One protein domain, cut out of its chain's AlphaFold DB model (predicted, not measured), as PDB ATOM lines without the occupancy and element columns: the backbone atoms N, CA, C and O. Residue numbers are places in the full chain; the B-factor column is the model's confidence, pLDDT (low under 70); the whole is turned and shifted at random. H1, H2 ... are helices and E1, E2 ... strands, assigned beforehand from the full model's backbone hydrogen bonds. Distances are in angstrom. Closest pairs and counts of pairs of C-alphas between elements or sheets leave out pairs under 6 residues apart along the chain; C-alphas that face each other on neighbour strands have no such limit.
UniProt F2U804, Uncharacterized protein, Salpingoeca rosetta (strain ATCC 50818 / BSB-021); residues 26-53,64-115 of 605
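What this domain is: This is residues 26 to 53 and 64 to 115 of the 605 residues of an uncharacterized protein of Salpingoeca rosetta (strain ATCC 50818 / BSB-021) (UniProt F2U804). Two separate strand hairpins, E3 with E4 and E1 with E2, stand at an angle to each other as the two sides of an open V, with E4 and E1 near each other at its fold and helix H2 in the opening, over both. The short helix H1 continues from the end of E2 at one end of the domain. The printed part has 80 residues with two named helices and four named strands, in the order E1, E2, H1, H2, E3, E4; each hairpin is an antiparallel sheet of two strands. The class is mixed, helices and strands, though under half of the residues are in named elements. The whole is compact, with a radius of gyration of the C-alphas of 13.4 A and spans of 36 by 28 by 22 A.

Where its parts are: E3 is residues 89 to 94, 16.6 A from first to last C-alpha, and E4 is residues 101 to 106, 16.1 A long, ending with C-alpha 106 at (206.580, 167.031, 53.819). E1, residues 31 to 35, begins with C-alpha 31 at (206.135, 173.033, 64.186) and is 13.0 A long. E2 is residues 41 to 46, 13.8 A. H1 is residues 47 to 50. H2, residues 69 to 78, measures 14.2 A, and C-alpha 69 is at (215.539, 178.952, 65.693).

How they stand to each other: E3 and E4 are antiparallel at 162 degrees and form a hairpin. N 91 and O 104, at 2.8 A, are within hydrogen-bond range, as are N 104 and O 91, at 2.9 A. E1 and E2 form the other hairpin, antiparallel at 162 degrees, with N 32 and O 45 at 2.8 A and N 34 and O 42 at 2.9 A within hydrogen-bond range. E1 and E4 are near each other, with 6 pairs of C-alphas within 10 A. The closest C-alphas of H2 and E4 are those of Leu 77 and Ser 104, 6.6 A apart. Those of H2 and E1 are Cys 33 and Arg 74, at 7.6 A. The closest C-alphas of E1 and H1 are those of Val 31 and Ser 47, 6.6 A apart. H1 and H2 are apart, and so are E2 and E4. In H2 every O i to N i+4 pair is within hydrogen-bond range; H1 is too short for such a pair, and its one O i to N i+3 pair is not within range.

The domain as a whole: The two C-alphas farthest apart, those of Gln 53 and Val 86, are 38.9 A apart. Residues 54 to 63 are not printed, and C-alphas 53 and 64 are 11.2 A apart across this cut. Of the links that are printed whole, none is long. The mean pLDDT of the printed part is 79.3; it is under 70 at residues 38 to 39, 50 to 53, 64 to 67, 80 to 86 and 113 to 115.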
ATOM      1  N   ALA A  26     206.081 166.987  76.897       85.31
ATOM      2  CA  ALA A  26     206.741 168.252  77.210       85.31
ATOM      3  C   ALA A  26     208.102 168.442  76.510       85.31
ATOM      4  O   ALA A  26     208.531 169.590  76.351       85.31
ATOM      5  N   ASP A  27     208.735 167.350  76.075       88.25
ATOM      6  CA  ASP A  27     210.032 167.343  75.390       88.25
ATOM      7  C   ASP A  27     209.889 167.441  73.864       88.25
ATOM      8  O   ASP A  27     210.878 167.576  73.142       88.25
ATOM      9  N   MET A  28     208.653 167.399  73.353       91.69
ATOM     10  CA  MET A  28     208.362 167.494  71.927       91.69
ATOM     11  C   MET A  28     207.940 168.917  71.544       91.69
ATOM     12  O   MET A  28     207.026 169.500  72.127       91.69
ATOM     13  N   ARG A  29     208.576 169.469  70.504       92.81
ATOM     14  CA  ARG A  29     208.141 170.708  69.843       92.81
ATOM     15  C   ARG A  29     207.506 170.358  68.505       92.81
ATOM     16  O   ARG A  29     208.175 169.801  67.638       92.81
ATOM     17  N   LEU A  30     206.237 170.716  68.326       93.56
ATOM     18  CA  LEU A  30     205.544 170.571  67.050       93.56
ATOM     19  C   LEU A  30     205.572 171.904  66.307       93.56
ATOM     20  O   LEU A  30     205.070 172.909  66.813       93.56
ATOM     21  N   VAL A  31     206.122 171.887  65.095       93.75
ATOM     22  CA  VAL A  31     206.135 173.033  64.186       93.75
ATOM     23  C   VAL A  31     205.441 172.631  62.889       93.75
ATOM     24  O   VAL A  31     205.795 171.621  62.285       93.75
ATOM     25  N   ILE A  32     204.449 173.416  62.471       93.75
ATOM     26  CA  ILE A  32     203.753 173.256  61.190       93.75
ATOM     27  C   ILE A  32     204.108 174.462  60.330       93.75
ATOM     28  O   ILE A  32     203.807 175.600  60.695       93.75
ATOM     29  N   CYS A  33     204.739 174.205  59.189       92.56
ATOM     30  CA  CYS A  33     205.144 175.223  58.228       92.56
ATOM     31  C   CYS A  33     204.470 174.975  56.881       92.56
ATOM     32  O   CYS A  33     204.293 173.828  56.472       92.56
ATOM     33  N   PHE A  34     204.169 176.057  56.174       90.81
ATOM     34  CA  PHE A  34     203.671 176.043  54.806       90.81
ATOM     35  C   PHE A  34     204.613 176.860  53.922       90.81
ATOM     36  O   PHE A  34     204.984 177.970  54.300       90.81
ATOM     37  N   SER A  35     205.006 176.320  52.767       85.69
ATOM     38  CA  SER A  35     205.837 177.023  51.784       85.69
ATOM     39  C   SER A  35     204.977 177.469  50.607       85.69
ATOM     40  O   SER A  35     204.433 176.633  49.893       85.69
ATOM     41  N   ALA A  36     204.875 178.780  50.386       83.25
ATOM     42  CA  ALA A  36     204.176 179.365  49.240       83.25
ATOM     43  C   ALA A  36     205.129 179.674  48.060       83.25
ATOM     44  O   ALA A  36     204.838 180.540  47.232       83.25
ATOM     45  N   GLY A  37     206.289 179.005  47.985       77.31
ATOM     46  CA  GLY A  37     207.298 179.192  46.935       77.31
ATOM     47  C   GLY A  37     208.516 180.024  47.362       77.31
ATOM     48  O   GLY A  37     208.775 180.206  48.544       77.31
ATOM     49  N   PHE A  38     209.274 180.535  46.379       54.09
ATOM     50  CA  PHE A  38     210.671 181.011  46.487       54.09
ATOM     51  C   PHE A  38     211.028 182.018  47.604       54.09
ATOM     52  O   PHE A  38     212.214 182.210  47.856       54.09
ATOM     53  N   ALA A  39     210.066 182.668  48.263       62.41
ATOM     54  CA  ALA A  39     210.350 183.663  49.304       62.41
ATOM     55  C   ALA A  39     209.437 183.595  50.543       62.41
ATOM     56  O   ALA A  39     209.793 184.135  51.592       62.41
ATOM     57  N   ASN A  40     208.292 182.913  50.466       70.12
ATOM     58  CA  ASN A  40     207.220 183.050  51.451       70.12
ATOM     59  C   ASN A  40     206.900 181.706  52.109       70.12
ATOM     60  O   ASN A  40     205.888 181.083  51.796       70.12
ATOM     61  N   ASP A  41     207.743 181.267  53.041       81.25
ATOM     62  CA  ASP A  41     207.364 180.194  53.957       81.25
ATOM     63  C   ASP A  41     206.849 180.811  55.254       81.25
ATOM     64  O   ASP A  41     207.449 181.728  55.824       81.25
ATOM     65  N   HIS A  42     205.717 180.296  55.709       87.25
ATOM     66  CA  HIS A  42     205.011 180.759  56.889       87.25
ATOM     67  C   HIS A  42     204.963 179.636  57.924       87.25
ATOM     68  O   HIS A  42     204.549 178.512  57.632       87.25
ATOM     69  N   VAL A  43     205.362 179.945  59.159       90.19
ATOM     70  CA  VAL A  43     205.113 179.068  60.308       90.19
ATOM     71  C   VAL A  43     203.644 179.236  60.689       90.19
ATOM     72  O   VAL A  43     203.245 180.296  61.167       90.19
ATOM     73  N   MET A  44     202.832 178.212  60.441       91.12
ATOM     74  CA  MET A  44     201.401 178.220  60.759       91.12
ATOM     75  C   MET A  44     201.149 177.925  62.237       91.12
ATOM     76  O   MET A  44     200.232 178.480  62.836       91.12
ATOM     77  N   TYR A  45     201.954 177.037  62.821       93.06
ATOM     78  CA  TYR A  45     201.823 176.635  64.214       93.06
ATOM     79  C   TYR A  45     203.186 176.305  64.814       93.06
ATOM     80  O   TYR A  45     204.006 175.639  64.188       93.06
ATOM     81  N   ASP A  46     203.395 176.740  66.050       92.62
ATOM     82  CA  ASP A  46     204.532 176.354  66.876       92.62
ATOM     83  C   ASP A  46     204.033 176.163  68.307       92.62
ATOM     84  O   ASP A  46     203.525 177.107  68.934       92.62
ATOM     85  N   SER A  47     204.162 174.939  68.818       90.88
ATOM     86  CA  SER A  47     203.696 174.575  70.159       90.88
ATOM     87  C   SER A  47     204.375 175.397  71.258       90.88
ATOM     88  O   SER A  47     203.768 175.640  72.300       90.88
ATOM     89  N   ASN A  48     205.597 175.890  71.024       86.81
ATOM     90  CA  ASN A  48     206.312 176.719  71.997       86.81
ATOM     91  C   ASN A  48     205.772 178.153  72.084       86.81
ATOM     92  O   ASN A  48     205.952 178.798  73.116       86.81
ATOM     93  N   LEU A  49     205.104 178.651  71.039       81.31
ATOM     94  CA  LEU A  49     204.513 179.995  71.036       81.31
ATOM     95  C   LEU A  49     203.111 180.027  71.662       81.31
ATOM     96  O   LEU A  49     202.678 181.078  72.125       81.31
ATOM     97  N   HIS A  50     202.411 178.889  71.695       69.56
ATOM     98  CA  HIS A  50     201.005 178.800  72.116       69.56
ATOM     99  C   HIS A  50     200.805 178.188  73.512       69.56
ATOM    100  O   HIS A  50     199.671 178.050  73.972       69.56
ATOM    101  N   GLY A  51     201.885 177.819  74.207       69.75
ATOM    102  CA  GLY A  51     201.806 177.322  75.577       69.75
ATOM    103  C   GLY A  51     201.525 178.453  76.579       69.75
ATOM    104  O   GLY A  51     202.173 179.501  76.505       69.75
ATOM    105  N   PRO A  52     200.615 178.278  77.558       56.03
ATOM    106  CA  PRO A  52     200.492 179.225  78.657       56.03
ATOM    107  C   PRO A  52     201.828 179.254  79.414       56.03
ATOM    108  O   PRO A  52     202.231 178.250  79.995       56.03
ATOM    109  N   GLN A  53     202.513 180.401  79.446       54.06
ATOM    110  CA  GLN A  53     203.764 180.618  80.202       54.06
ATOM    111  C   GLN A  53     203.611 180.458  81.737       54.06
ATOM    112  O   GLN A  53     204.456 180.895  82.519       54.06
ATOM    113  N   PRO A  64     214.655 178.573  76.022       49.62
ATOM    114  CA  PRO A  64     213.634 179.133  75.149       49.62
ATOM    115  C   PRO A  64     214.283 179.498  73.818       49.62
ATOM    116  O   PRO A  64     215.320 180.168  73.785       49.62
ATOM    117  N   ALA A  65     213.690 178.973  72.751       55.97
ATOM    118  CA  ALA A  65     214.195 179.102  71.403       55.97
ATOM    119  C   ALA A  65     214.327 180.585  71.040       55.97
ATOM    120  O   ALA A  65     213.389 181.365  71.235       55.97
ATOM    121  N   GLY A  66     215.499 180.988  70.551       65.62
ATOM    122  CA  GLY A  66     215.684 182.351  70.065       65.62
ATOM    123  C   GLY A  66     214.828 182.587  68.813       65.62
ATOM    124  O   GLY A  66     214.492 181.627  68.120       65.62
ATOM    125  N   PRO A  67     214.517 183.845  68.450       59.00
ATOM    126  CA  PRO A  67     213.822 184.163  67.194       59.00
ATOM    127  C   PRO A  67     214.532 183.625  65.933       59.00
ATOM    128  O   PRO A  67     213.920 183.541  64.877       59.00
ATOM    129  N   ASN A  68     215.797 183.207  66.049       74.62
ATOM    130  CA  ASN A  68     216.578 182.598  64.972       74.62
ATOM    131  C   ASN A  68     216.321 181.090  64.781       74.62
ATOM    132  O   ASN A  68     216.694 180.537  63.746       74.62
ATOM    133  N   ASP A  69     215.687 180.412  65.741       82.44
ATOM    134  CA  ASP A  69     215.539 178.952  65.693       82.44
ATOM    135  C   ASP A  69     214.444 178.518  64.716       82.44
ATOM    136  O   ASP A  69     214.573 177.480  64.074       82.44
ATOM    137  N   SER A  70     213.375 179.304  64.563       76.81
ATOM    138  CA  SER A  70     212.336 179.032  63.561       76.81
ATOM    139  C   SER A  70     212.887 179.131  62.138       76.81
ATOM    140  O   SER A  70     212.547 178.302  61.299       76.81
ATOM    141  N   GLU A  71     213.784 180.084  61.879       80.44
ATOM    142  CA  GLU A  71     214.444 180.240  60.580       80.44
ATOM    143  C   GLU A  71     215.430 179.096  60.304       80.44
ATOM    144  O   GLU A  71     215.484 178.566  59.195       80.44
ATOM    145  N   LEU A  72     216.170 178.643  61.322       85.44
ATOM    146  CA  LEU A  72     217.009 177.450  61.199       85.44
ATOM    147  C   LEU A  72     216.166 176.207  60.879       85.44
ATOM    148  O   LEU A  72     216.473 175.490  59.927       85.44
ATOM    149  N   LEU A  73     215.083 175.978  61.629       87.00
ATOM    150  CA  LEU A  73     214.169 174.855  61.400       87.00
ATOM    151  C   LEU A  73     213.534 174.929  60.008       87.00
ATOM    152  O   LEU A  73     213.451 173.914  59.321       87.00
ATOM    153  N   ARG A  74     213.166 176.128  59.547       83.62
ATOM    154  CA  ARG A  74     212.667 176.372  58.188       83.62
ATOM    155  C   ARG A  74     213.693 175.966  57.128       83.62
ATOM    156  O   ARG A  74     213.358 175.205  56.221       83.62
ATOM    157  N   ARG A  75     214.948 176.402  57.266       83.62
ATOM    158  CA  ARG A  75     216.039 176.026  56.345       83.62
ATOM    159  C   ARG A  75     216.344 174.531  56.391       83.62
ATOM    160  O   ARG A  75     216.724 173.963  55.372       83.62
ATOM    161  N   MET A  76     216.153 173.874  57.533       84.12
ATOM    162  CA  MET A  76     216.290 172.418  57.642       84.12
ATOM    163  C   MET A  76     215.110 171.665  57.008       84.12
ATOM    164  O   MET A  76     215.322 170.621  56.392       84.12
ATOM    165  N   LEU A  77     213.889 172.196  57.114       85.38
ATOM    166  CA  LEU A  77     212.673 171.626  56.528       85.38
ATOM    167  C   LEU A  77     212.695 171.679  54.994       85.38
ATOM    168  O   LEU A  77     212.547 170.646  54.331       85.38
ATOM    169  N   PHE A  78     212.914 172.870  54.436       84.75
ATOM    170  CA  PHE A  78     212.776 173.123  52.997       84.75
ATOM    171  C   PHE A  78     214.110 173.180  52.242       84.75
ATOM    172  O   PHE A  78     214.116 173.087  51.017       84.75
ATOM    173  N   GLY A  79     215.241 173.250  52.949       82.06
ATOM    174  CA  GLY A  79     216.550 173.505  52.349       82.06
ATOM    175  C   GLY A  79     216.787 174.995  52.073       82.06
ATOM    176  O   GLY A  79     215.952 175.849  52.357       82.06
ATOM    177  N   SER A  80     217.958 175.320  51.523       59.94
ATOM    178  CA  SER A  80     218.296 176.670  51.041       59.94
ATOM    179  C   SER A  80     217.733 176.979  49.650       59.94
ATOM    180  O   SER A  80     217.732 178.136  49.241       59.94
ATOM    181  N   ALA A  81     217.263 175.959  48.932       53.50
ATOM    182  CA  ALA A  81     216.605 176.078  47.640       53.50
ATOM    183  C   ALA A  81     215.244 175.375  47.723       53.50
ATOM    184  O   ALA A  81     215.192 174.266  48.261       53.50
ATOM    185  N   PRO A  82     214.161 175.978  47.202       55.97
ATOM    186  CA  PRO A  82     212.845 175.362  47.226       55.97
ATOM    187  C   PRO A  82     212.893 174.069  46.418       55.97
ATOM    188  O   PRO A  82     212.986 174.073  45.190       55.97
ATOM    189  N   MET A  83     212.864 172.943  47.120       54.78
ATOM    190  CA  MET A  83     212.664 171.654  46.484       54.78
ATOM    191  C   MET A  83     211.174 171.512  46.204       54.78
ATOM    192  O   MET A  83     210.370 171.548  47.134       54.78
ATOM    193  N   ALA A  84     210.797 171.325  44.939       53.53
ATOM    194  CA  ALA A  84     209.474 170.808  44.624       53.53
ATOM    195  C   ALA A  84     209.368 169.425  45.285       53.53
ATOM    196  O   ALA A  84     210.025 168.472  44.867       53.53
ATOM    197  N   VAL A  85     208.622 169.333  46.384       59.94
ATOM    198  CA  VAL A  85     208.386 168.061  47.063       59.94
ATOM    199  C   VAL A  85     207.364 167.308  46.222       59.94
ATOM    200  O   VAL A  85     206.174 167.573  46.301       59.94
ATOM    201  N   VAL A  86     207.842 166.405  45.368       57.88
ATOM    202  CA  VAL A  86     207.001 165.647  44.422       57.88
ATOM    203  C   VAL A  86     206.261 164.487  45.110       57.88
ATOM    204  O   VAL A  86     205.306 163.944  44.565       57.88
ATOM    205  N   ALA A  87     206.675 164.091  46.320       72.56
ATOM    206  CA  ALA A  87     206.093 162.964  47.047       72.56
ATOM    207  C   ALA A  87     206.158 163.153  48.572       72.56
ATOM    208  O   ALA A  87     207.023 163.873  49.073       72.56
ATOM    209  N   ASP A  88     205.268 162.463  49.297       82.50
ATOM    210  CA  ASP A  88     205.306 162.354  50.763       82.50
ATOM    211  C   ASP A  88     206.685 161.849  51.201       82.50
ATOM    212  O   ASP A  88     207.090 160.728  50.880       82.50
ATOM    213  N   SER A  89     207.435 162.709  51.884       84.00
ATOM    214  CA  SER A  89     208.795 162.406  52.318       84.00
ATOM    215  C   SER A  89     208.942 162.678  53.804       84.00
ATOM    216  O   SER A  89     208.499 163.705  54.314       84.00
ATOM    217  N   THR A  90     209.579 161.740  54.505       89.88
ATOM    218  CA  THR A  90     209.972 161.909  55.905       89.88
ATOM    219  C   THR A  90     211.484 162.078  55.965       89.88
ATOM    220  O   THR A  90     212.211 161.228  55.450       89.88
ATOM    221  N   LYS A  91     211.969 163.158  56.581       88.31
ATOM    222  CA  LYS A  91     213.396 163.383  56.830       88.31
ATOM    223  C   LYS A  91     213.656 163.355  58.333       88.31
ATOM    224  O   LYS A  91     212.862 163.857  59.125       88.31
ATOM    225  N   LEU A  92     214.782 162.769  58.718       91.62
ATOM    226  CA  LEU A  92     215.294 162.792  60.083       91.62
ATOM    227  C   LEU A  92     216.576 163.621  60.082       91.62
ATOM    228  O   LEU A  92     217.508 163.312  59.340       91.62
ATOM    229  N   HIS A  93     216.616 164.664  60.899       88.25
ATOM    230  CA  HIS A  93     217.783 165.515  61.067       88.25
ATOM    231  C   HIS A  93     218.273 165.431  62.509       88.25
ATOM    232  O   HIS A  93     217.491 165.594  63.442       88.25
ATOM    233  N   GLU A  94     219.570 165.210  62.685       90.44
ATOM    234  CA  GLU A  94     220.249 165.416  63.963       90.44
ATOM    235  C   GLU A  94     220.649 166.892  64.063       90.44
ATOM    236  O   GLU A  94     221.232 167.453  63.130       90.44
ATOM    237  N   MET A  95     220.285 167.544  65.164       87.62
ATOM    238  CA  MET A  95     220.665 168.934  65.414       87.62
ATOM    239  C   MET A  95     222.157 169.010  65.760       87.62
ATOM    240  O   MET A  95     222.752 168.049  66.240       87.62
ATOM    241  N   ALA A  96     222.782 170.173  65.548       81.00
ATOM    242  CA  ALA A  96     224.226 170.347  65.749       81.00
ATOM    243  C   ALA A  96     224.704 170.075  67.191       81.00
ATOM    244  O   ALA A  96     225.895 169.874  67.413       81.00
ATOM    245  N   ASP A  97     223.795 170.082  68.167       85.50
ATOM    246  CA  ASP A  97     224.102 169.762  69.559       85.50
ATOM    247  C   ASP A  97     224.192 168.251  69.842       85.50
ATOM    248  O   ASP A  97     224.633 167.876  70.932       85.50
ATOM    249  N   GLY A  98     223.780 167.397  68.894       88.94
ATOM    250  CA  GLY A  98     223.707 165.939  69.040       88.94
ATOM    251  C   GLY A  98     222.722 165.467  70.117       88.94
ATOM    252  O   GLY A  98     222.756 164.307  70.526       88.94
ATOM    253  N   LYS A  99     221.881 166.368  70.638       88.88
ATOM    254  CA  LYS A  99     220.917 166.089  71.716       88.88
ATOM    255  C   LYS A  99     219.485 166.105  71.219       88.88
ATOM    256  O   LYS A  99     218.617 165.512  71.853       88.88
ATOM    257  N   GLN A 100     219.236 166.802  70.119       90.50
ATOM    258  CA  GLN A 100     217.911 166.955  69.548       90.50
ATOM    259  C   GLN A 100     217.840 166.320  68.164       90.50
ATOM    260  O   GLN A 100     218.776 166.394  67.366       90.50
ATOM    261  N   PHE A 101     216.679 165.746  67.870       91.44
ATOM    262  CA  PHE A 101     216.341 165.240  66.550       91.44
ATOM    263  C   PHE A 101     215.091 165.943  66.045       91.44
ATOM    264  O   PHE A 101     214.129 166.139  66.788       91.44
ATOM    265  N   MET A 102     215.098 166.292  64.766       93.75
ATOM    266  CA  MET A 102     213.931 166.793  64.062       93.75
ATOM    267  C   MET A 102     213.461 165.725  63.083       93.75
ATOM    268  O   MET A 102     214.179 165.362  62.151       93.75
ATOM    269  N   VAL A 103     212.237 165.246  63.280       94.06
ATOM    270  CA  VAL A 103     211.524 164.450  62.279       94.06
ATOM    271  C   VAL A 103     210.619 165.404  61.518       94.06
ATOM    272  O   VAL A 103     209.717 165.998  62.104       94.06
ATOM    273  N   SER A 104     210.858 165.562  60.224       93.75
ATOM    274  CA  SER A 104     209.999 166.349  59.350       93.75
ATOM    275  C   SER A 104     209.278 165.451  58.364       93.75
ATOM    276  O   SER A 104     209.854 164.507  57.829       93.75
ATOM    277  N   ARG A 105     208.005 165.752  58.114       93.50
ATOM    278  CA  ARG A 105     207.224 165.124  57.055       93.50
ATOM    279  C   ARG A 105     206.682 166.210  56.142       93.50
ATOM    280  O   ARG A 105     206.140 167.200  56.625       93.50
ATOM    281  N   LEU A 106     206.912 166.053  54.846       91.19
ATOM    282  CA  LEU A 106     206.580 167.031  53.819       91.19
ATOM    283  C   LEU A 106     205.563 166.401  52.875       91.19
ATOM    284  O   LEU A 106     205.828 165.333  52.320       91.19
ATOM    285  N   TRP A 107     204.436 167.078  52.672       88.00
ATOM    286  CA  TRP A 107     203.394 166.661  51.739       88.00
ATOM    287  C   TRP A 107     203.289 167.660  50.583       88.00
ATOM    288  O   TRP A 107     203.321 168.864  50.843       88.00
ATOM    289  N   PRO A 108     203.153 167.199  49.327       85.12
ATOM    290  CA  PRO A 108     202.728 168.066  48.237       85.12
ATOM    291  C   PRO A 108     201.309 168.586  48.486       85.12
ATOM    292  O   PRO A 108     200.450 167.861  48.993       85.12
ATOM    293  N   ASP A 109     201.062 169.825  48.065       79.06
ATOM    294  CA  ASP A 109     199.779 170.526  48.225       79.06
ATOM    295  C   ASP A 109     198.602 169.738  47.615       79.06
ATOM    296  O   ASP A 109     197.499 169.694  48.159       79.06
ATOM    297  N   GLU A 110     198.873 169.005  46.532       78.88
ATOM    298  CA  GLU A 110     197.917 168.153  45.814       78.88
ATOM    299  C   GLU A 110     197.291 167.053  46.693       78.88
ATOM    300  O   GLU A 110     196.181 166.594  46.419       78.88
ATOM    301  N   LEU A 111     197.972 166.630  47.766       70.44
ATOM    302  CA  LEU A 111     197.456 165.629  48.706       70.44
ATOM    303  C   LEU A 111     196.635 166.241  49.849       70.44
ATOM    304  O   LEU A 111     195.941 165.507  50.556       70.44
ATOM    305  N   ILE A 112     196.696 167.561  50.036       70.25
ATOM    306  CA  ILE A 112     196.011 168.262  51.128       70.25
ATOM    307  C   ILE A 112     194.560 168.579  50.745       70.25
ATOM    308  O   ILE A 112     193.666 168.439  51.585       70.25
ATOM    309  N   GLU A 113     194.285 168.928  49.482       65.62
ATOM    310  CA  GLU A 113     192.921 169.256  49.033       65.62
ATOM    311  C   GLU A 113     191.878 168.159  49.334       65.62
ATOM    312  O   GLU A 113     190.829 168.487  49.901       65.62
ATOM    313  N   PRO A 114     192.125 166.861  49.065       63.56
ATOM    314  CA  PRO A 114     191.161 165.805  49.381       63.56
ATOM    315  C   PRO A 114     190.927 165.614  50.888       63.56
ATOM    316  O   PRO A 114     189.854 165.165  51.289       63.56
ATOM    317  N   LEU A 115     191.914 165.946  51.731       58.16
ATOM    318  CA  LEU A 115     191.820 165.837  53.193       58.16
ATOM    319  C   LEU A 115     191.027 167.000  53.805       58.16
ATOM    320  O   LEU A 115     190.325 166.806  54.799       58.16
TER     321      LEU A 115